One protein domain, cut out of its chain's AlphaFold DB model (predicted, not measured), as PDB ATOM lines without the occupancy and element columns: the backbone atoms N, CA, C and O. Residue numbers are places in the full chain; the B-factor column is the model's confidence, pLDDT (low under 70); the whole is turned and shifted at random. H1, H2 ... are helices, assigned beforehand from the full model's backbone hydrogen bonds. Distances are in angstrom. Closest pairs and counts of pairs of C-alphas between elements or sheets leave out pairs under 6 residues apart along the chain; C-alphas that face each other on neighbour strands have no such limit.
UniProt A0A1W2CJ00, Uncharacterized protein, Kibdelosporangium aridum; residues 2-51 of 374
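What this domain is: This is residues 2 to 51 of the 374 residues of an uncharacterized protein of Kibdelosporangium aridum (UniProt A0A1W2CJ00). This is a domain with little regular structure: a looping stretch, residues 2 to 15, leads into one helix, H1, in the middle, a short helix, H2, packs on H1, and the tail, residues 38 to 51, ends on the side of H1 away from H2. The printed part has 50 residues with two named helices, H1 then H2, and no named strand. The class is all helix, though named elements hold only 13 residues. The whole is compact, radius of gyration of the C-alphas 10.7 A, with spans of 29 by 25 by 22 A.

How they stand to each other: H1, residues 16 to 24, and H2, residues 34 to 37, touch; their closest C-alphas, those of Ser 22 and Ile 34, are 5.3 A apart. In H1 every O i to N i+4 pair is within hydrogen-bond range; H2 is too short for such a pair.

Where its parts are: H1 runs 12.3 A from C-alpha 16 at (-9.891, 153.597, 51.116). H2, 5.2 A long, ends at C-alpha 37 at (-3.310, 163.762, 45.323).

The domain as a whole: The C-alphas farthest apart, those of Thr 6 and His 28, are 29.9 A apart. The printed part has no cut, and the link from H1 to H2 is short. Residues 27 to 30 and 45 to 51 have pLDDT under 70.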
ATOM      1  N   SER A   2       1.059 156.501  51.421       75.06
ATOM      2  CA  SER A   2       0.396 157.792  51.129       75.06
ATOM      3  C   SER A   2       0.006 158.575  52.395       75.06
ATOM      4  O   SER A   2       0.506 159.669  52.604       75.06
ATOM      5  N   CYS A   3      -0.826 158.018  53.285       79.38
ATOM      6  CA  CYS A   3      -1.252 158.711  54.517       79.38
ATOM      7  C   CYS A   3      -0.484 158.310  55.788       79.38
ATOM      8  O   CYS A   3      -0.790 158.823  56.857       79.38
ATOM      9  N   HIS A   4       0.459 157.365  55.688       81.38
ATOM     10  CA  HIS A   4       1.272 156.839  56.802       81.38
ATOM     11  C   HIS A   4       0.489 156.332  58.035       81.38
ATOM     12  O   HIS A   4       1.055 156.199  59.114       81.38
ATOM     13  N   ARG A   5      -0.801 156.003  57.883       79.06
ATOM     14  CA  ARG A   5      -1.636 155.425  58.949       79.06
ATOM     15  C   ARG A   5      -1.605 153.896  58.922       79.06
ATOM     16  O   ARG A   5      -1.600 153.301  57.845       79.06
ATOM     17  N   THR A   6      -1.680 153.273  60.097       83.81
ATOM     18  CA  THR A   6      -1.824 151.817  60.252       83.81
ATOM     19  C   THR A   6      -3.286 151.415  60.062       83.81
ATOM     20  O   THR A   6      -4.075 151.454  61.000       83.81
ATOM     21  N   ILE A   7      -3.670 151.091  58.826       85.06
ATOM     22  CA  ILE A   7      -5.042 150.736  58.427       85.06
ATOM     23  C   ILE A   7      -5.031 149.723  57.279       85.06
ATOM     24  O   ILE A   7      -4.042 149.600  56.559       85.06
ATOM     25  N   THR A   8      -6.151 149.032  57.071       84.94
ATOM     26  CA  THR A   8      -6.329 148.095  55.954       84.94
ATOM     27  C   THR A   8      -6.231 148.804  54.602       84.94
ATOM     28  O   THR A   8      -6.864 149.845  54.381       84.94
ATOM     29  N   VAL A   9      -5.469 148.210  53.684       88.50
ATOM     30  CA  VAL A   9      -5.222 148.718  52.328       88.50
ATOM     31  C   VAL A   9      -5.850 147.810  51.270       88.50
ATOM     32  O   VAL A   9      -6.167 146.655  51.547       88.50
ATOM     33  N   ASN A  10      -6.073 148.346  50.068       83.62
ATOM     34  CA  ASN A  10      -6.489 147.565  48.903       83.62
ATOM     35  C   ASN A  10      -5.302 146.793  48.288       83.62
ATOM     36  O   ASN A  10      -4.171 146.901  48.763       83.62
ATOM     37  N   ALA A  11      -5.559 146.043  47.209       84.19
ATOM     38  CA  ALA A  11      -4.538 145.277  46.486       84.19
ATOM     39  C   ALA A  11      -3.366 146.142  45.977       84.19
ATOM     40  O   ALA A  11      -2.236 145.669  45.934       84.19
ATOM     41  N   ASP A  12      -3.617 147.421  45.683       80.62
ATOM     42  CA  ASP A  12      -2.604 148.383  45.227       80.62
ATOM     43  C   ASP A  12      -1.849 149.073  46.384       80.62
ATOM     44  O   ASP A  12      -1.066 149.996  46.162       80.62
ATOM     45  N   GLY A  13      -2.090 148.675  47.639       85.56
ATOM     46  CA  GLY A  13      -1.381 149.198  48.811       85.56
ATOM     47  C   GLY A  13      -1.862 150.565  49.319       85.56
ATOM     48  O   GLY A  13      -1.178 151.203  50.128       85.56
ATOM     49  N   PHE A  14      -3.046 151.027  48.902       86.00
ATOM     50  CA  PHE A  14      -3.649 152.288  49.343       86.00
ATOM     51  C   PHE A  14      -4.882 152.061  50.214       86.00
ATOM     52  O   PHE A  14      -5.723 151.201  49.959       86.00
ATOM     53  N   CYS A  15      -5.035 152.874  51.260       87.44
ATOM     54  CA  CYS A  15      -6.252 152.828  52.056       87.44
ATOM     55  C   CYS A  15      -7.431 153.429  51.282       87.44
ATOM     56  O   CYS A  15      -7.261 154.232  50.357       87.44
ATOM     57  N   ARG A  16      -8.649 153.101  51.725       82.81
ATOM     58  CA  ARG A  16      -9.891 153.597  51.116       82.81
ATOM     59  C   ARG A  16      -9.914 155.122  50.954       82.81
ATOM     60  O   ARG A  16     -10.400 155.596  49.936       82.81
ATOM     61  N   LEU A  17      -9.398 155.881  51.923       84.56
ATOM     62  CA  LEU A  17      -9.390 157.349  51.868       84.56
ATOM     63  C   LEU A  17      -8.358 157.892  50.872       84.56
ATOM     64  O   LEU A  17      -8.709 158.738  50.056       84.56
ATOM     65  N   CYS A  18      -7.135 157.347  50.864       86.19
ATOM     66  CA  CYS A  18      -6.094 157.718  49.897       86.19
ATOM     67  C   CYS A  18      -6.562 157.509  48.460       86.19
ATOM     68  O   CYS A  18      -6.398 158.379  47.604       86.19
ATOM     69  N   TRP A  19      -7.171 156.349  48.219       84.81
ATOM     70  CA  TRP A  19      -7.728 156.005  46.923       84.81
ATOM     71  C   TRP A  19      -8.852 156.970  46.534       84.81
ATOM     72  O   TRP A  19      -8.869 157.491  45.422       84.81
ATOM     73  N   ARG A  20      -9.774 157.279  47.455       80.69
ATOM     74  CA  ARG A  20     -10.922 158.154  47.168       80.69
ATOM     75  C   ARG A  20     -10.538 159.603  46.896       80.69
ATOM     76  O   ARG A  20     -11.103 160.161  45.962       80.69
ATOM     77  N   GLN A  21      -9.561 160.153  47.615       84.56
ATOM     78  CA  GLN A  21      -9.012 161.479  47.315       84.56
ATOM     79  C   GLN A  21      -8.523 161.534  45.860       84.56
ATOM     80  O   GLN A  21      -8.902 162.425  45.110       84.56
ATOM     81  N   SER A  22      -7.774 160.515  45.417       83.00
ATOM     82  CA  SER A  22      -7.282 160.469  44.035       83.00
ATOM     83  C   SER A  22      -8.386 160.319  42.985       83.00
ATOM     84  O   SER A  22      -8.260 160.875  41.903       83.00
ATOM     85  N   VAL A  23      -9.481 159.611  43.285       79.38
ATOM     86  CA  VAL A  23     -10.631 159.515  42.368       79.38
ATOM     87  C   VAL A  23     -11.376 160.849  42.278       79.38
ATOM     88  O   VAL A  23     -11.810 161.217  41.193       79.38
ATOM     89  N   GLY A  24     -11.502 161.590  43.385       76.31
ATOM     90  CA  GLY A  24     -12.100 162.929  43.386       76.31
ATOM     91  C   GLY A  24     -11.317 163.929  42.530       76.31
ATOM     92  O   GLY A  24     -11.910 164.654  41.740       76.31
ATOM     93  N   GLU A  25      -9.986 163.891  42.622       77.00
ATOM     94  CA  GLU A  25      -9.071 164.730  41.828       77.00
ATOM     95  C   GLU A  25      -8.908 164.248  40.369       77.00
ATOM     96  O   GLU A  25      -8.239 164.897  39.564       77.00
ATOM     97  N   ARG A  26      -9.524 163.114  39.995       76.38
ATOM     98  CA  ARG A  26      -9.503 162.545  38.634       76.38
ATOM     99  C   ARG A  26     -10.918 162.387  38.059       76.38
ATOM    100  O   ARG A  26     -11.366 161.254  37.856       76.38
ATOM    101  N   PRO A  27     -11.622 163.482  37.718       58.84
ATOM    102  CA  PRO A  27     -12.990 163.405  37.201       58.84
ATOM    103  C   PRO A  27     -13.149 162.548  35.927       58.84
ATOM    104  O   PRO A  27     -14.244 162.058  35.659       58.84
ATOM    105  N   HIS A  28     -12.069 162.314  35.167       61.81
ATOM    106  CA  HIS A  28     -12.083 161.541  33.914       61.81
ATOM    107  C   HIS A  28     -10.981 160.466  33.823       61.81
ATOM    108  O   HIS A  28     -10.618 160.037  32.732       61.81
ATOM    109  N   GLY A  29     -10.435 160.017  34.960       63.41
ATOM    110  CA  GLY A  29      -9.421 158.948  35.015       63.41
ATOM    111  C   GLY A  29      -7.984 159.378  34.682       63.41
ATOM    112  O   GLY A  29      -7.044 158.677  35.054       63.41
ATOM    113  N   THR A  30      -7.796 160.548  34.078       63.62
ATOM    114  CA  THR A  30      -6.504 161.219  33.885       63.62
ATOM    115  C   THR A  30      -6.270 162.274  34.969       63.62
ATOM    116  O   THR A  30      -7.194 162.988  35.357       63.62
ATOM    117  N   GLY A  31      -5.043 162.359  35.495       71.19
ATOM    118  CA  GLY A  31      -4.673 163.336  36.525       71.19
ATOM    119  C   GLY A  31      -3.585 162.848  37.486       71.19
ATOM    120  O   GLY A  31      -2.894 161.865  37.215       71.19
ATOM    121  N   LEU A  32      -3.459 163.546  38.617       77.81
ATOM    122  CA  LEU A  32      -2.418 163.379  39.644       77.81
ATOM    123  C   LEU A  32      -2.274 161.934  40.131       77.81
ATOM    124  O   LEU A  32      -3.278 161.251  40.341       77.81
ATOM    125  N   SER A  33      -1.047 161.464  40.379       83.62
ATOM    126  CA  SER A  33      -0.801 160.172  41.036       83.62
ATOM    127  C   SER A  33      -1.435 160.124  42.436       83.62
ATOM    128  O   SER A  33      -1.702 161.154  43.054       83.62
ATOM    129  N   ILE A  34      -1.680 158.924  42.974       82.44
ATOM    130  CA  ILE A  34      -2.309 158.776  44.300       82.44
ATOM    131  C   ILE A  34      -1.447 159.431  45.390       82.44
ATOM    132  O   ILE A  34      -1.976 160.003  46.339       82.44
ATOM    133  N   LEU A  35      -0.122 159.392  45.248       84.19
ATOM    134  CA  LEU A  35       0.795 160.050  46.178       84.19
ATOM    135  C   LEU A  35       0.696 161.577  46.083       84.19
ATOM    136  O   LEU A  35       0.631 162.244  47.112       84.19
ATOM    137  N   GLU A  36       0.616 162.127  44.872       84.12
ATOM    138  CA  GLU A  36       0.469 163.572  44.659       84.12
ATOM    139  C   GLU A  36      -0.874 164.097  45.163       84.12
ATOM    140  O   GLU A  36      -0.901 165.089  45.887       84.12
ATOM    141  N   ALA A  37      -1.968 163.388  44.878       83.50
ATOM    142  CA  ALA A  37      -3.310 163.762  45.323       83.50
ATOM    143  C   ALA A  37      -3.459 163.802  46.857       83.50
ATOM    144  O   ALA A  37      -4.373 164.434  47.372       83.50
ATOM    145  N   ASN A  38      -2.570 163.128  47.594       84.19
ATOM    146  CA  ASN A  38      -2.600 163.051  49.056       84.19
ATOM    147  C   ASN A  38      -1.465 163.839  49.736       84.19
ATOM    148  O   ASN A  38      -1.376 163.825  50.964       84.19
ATOM    149  N   ARG A  39      -0.597 164.523  48.971       83.81
ATOM    150  CA  ARG A  39       0.600 165.214  49.491       83.81
ATOM    151  C   ARG A  39       0.269 166.254  50.564       83.81
ATOM    152  O   ARG A  39       1.037 166.426  51.504       83.81
ATOM    153  N   HIS A  40      -0.863 166.936  50.421       81.31
ATOM    154  CA  HIS A  40      -1.274 168.041  51.294       81.31
ATOM    155  C   HIS A  40      -2.388 167.657  52.276       81.31
ATOM    156  O   HIS A  40      -3.014 168.522  52.881       81.31
ATOM    157  N   GLY A  41      -2.620 166.356  52.460       77.25
ATOM    158  CA  GLY A  41      -3.689 165.837  53.301       77.25
ATOM    159  C   GLY A  41      -4.885 165.337  52.498       77.25
ATOM    160  O   GLY A  41      -4.864 165.258  51.273       77.25
ATOM    161  N   GLN A  42      -5.916 164.924  53.230       80.44
ATOM    162  CA  GLN A  42      -7.116 164.286  52.695       80.44
ATOM    163  C   GLN A  42      -8.336 165.096  53.083       80.44
ATOM    164  O   GLN A  42      -8.452 165.517  54.237       80.44
ATOM    165  N   GLN A  43      -9.274 165.254  52.156       74.94
ATOM    166  CA  GLN A  43     -10.575 165.793  52.503       74.94
ATOM    167  C   GLN A  43     -11.344 164.781  53.367       74.94
ATOM    168  O   GLN A  43     -11.300 163.568  53.148       74.94
ATOM    169  N   LEU A  44     -12.054 165.284  54.378       70.88
ATOM    170  CA  LEU A  44     -12.942 164.477  55.208       70.88
ATOM    171  C   LEU A  44     -14.181 164.091  54.392       70.88
ATOM    172  O   LEU A  44     -14.916 164.945  53.901       70.88
ATOM    173  N   TYR A  45     -14.402 162.789  54.257       66.62
ATOM    174  CA  TYR A  45     -15.513 162.221  53.508       66.62
ATOM    175  C   TYR A  45     -16.466 161.515  54.476       66.62
ATOM    176  O   TYR A  45     -16.097 160.511  55.086       66.62
ATOM    177  N   PHE A  46     -17.694 162.019  54.614       64.38
ATOM    178  CA  PHE A  46     -18.736 161.336  55.386       64.38
ATOM    179  C   PHE A  46     -19.317 160.154  54.598       64.38
ATOM    180  O   PHE A  46     -19.364 160.173  53.364       64.38
ATOM    181  N   ALA A  47     -19.739 159.104  55.306       56.19
ATOM    182  CA  ALA A  47     -20.369 157.939  54.692       56.19
ATOM    183  C   ALA A  47     -21.614 158.347  53.866       56.19
ATOM    184  O   ALA A  47     -22.303 159.301  54.203       56.19
ATOM    185  N   ASP A  48     -21.860 157.636  52.760       57.38
ATOM    186  CA  ASP A  48     -22.987 157.806  51.821       57.38
ATOM    187  C   ASP A  48     -23.073 159.072  50.948       57.38
ATOM    188  O   ASP A  48     -23.881 159.099  50.019       57.38
ATOM    189  N   LEU A  49     -22.157 160.039  51.069       61.03
ATOM    190  CA  LEU A  49     -22.114 161.200  50.155       61.03
ATOM    191  C   LEU A  49     -21.742 160.865  48.692       61.03
ATOM    192  O   LEU A  49     -21.907 161.702  47.809       61.03
ATOM    193  N   PHE A  50     -21.263 159.648  48.409       59.97
ATOM    194  CA  PHE A  50     -20.747 159.242  47.084       59.97
ATOM    195  C   PHE A  50     -21.595 158.177  46.380       59.97
ATOM    196  O   PHE A  50     -21.284 157.808  45.250       59.97
ATOM    197  N   ARG A  51     -22.626 157.628  47.042       54.09
ATOM    198  CA  ARG A  51     -23.494 156.592  46.445       54.09
ATOM    199  C   ARG A  51     -24.581 157.172  45.548       54.09
ATOM    200  O   ARG A  51     -25.155 156.443  44.744       54.09
TER     201      ARG A  51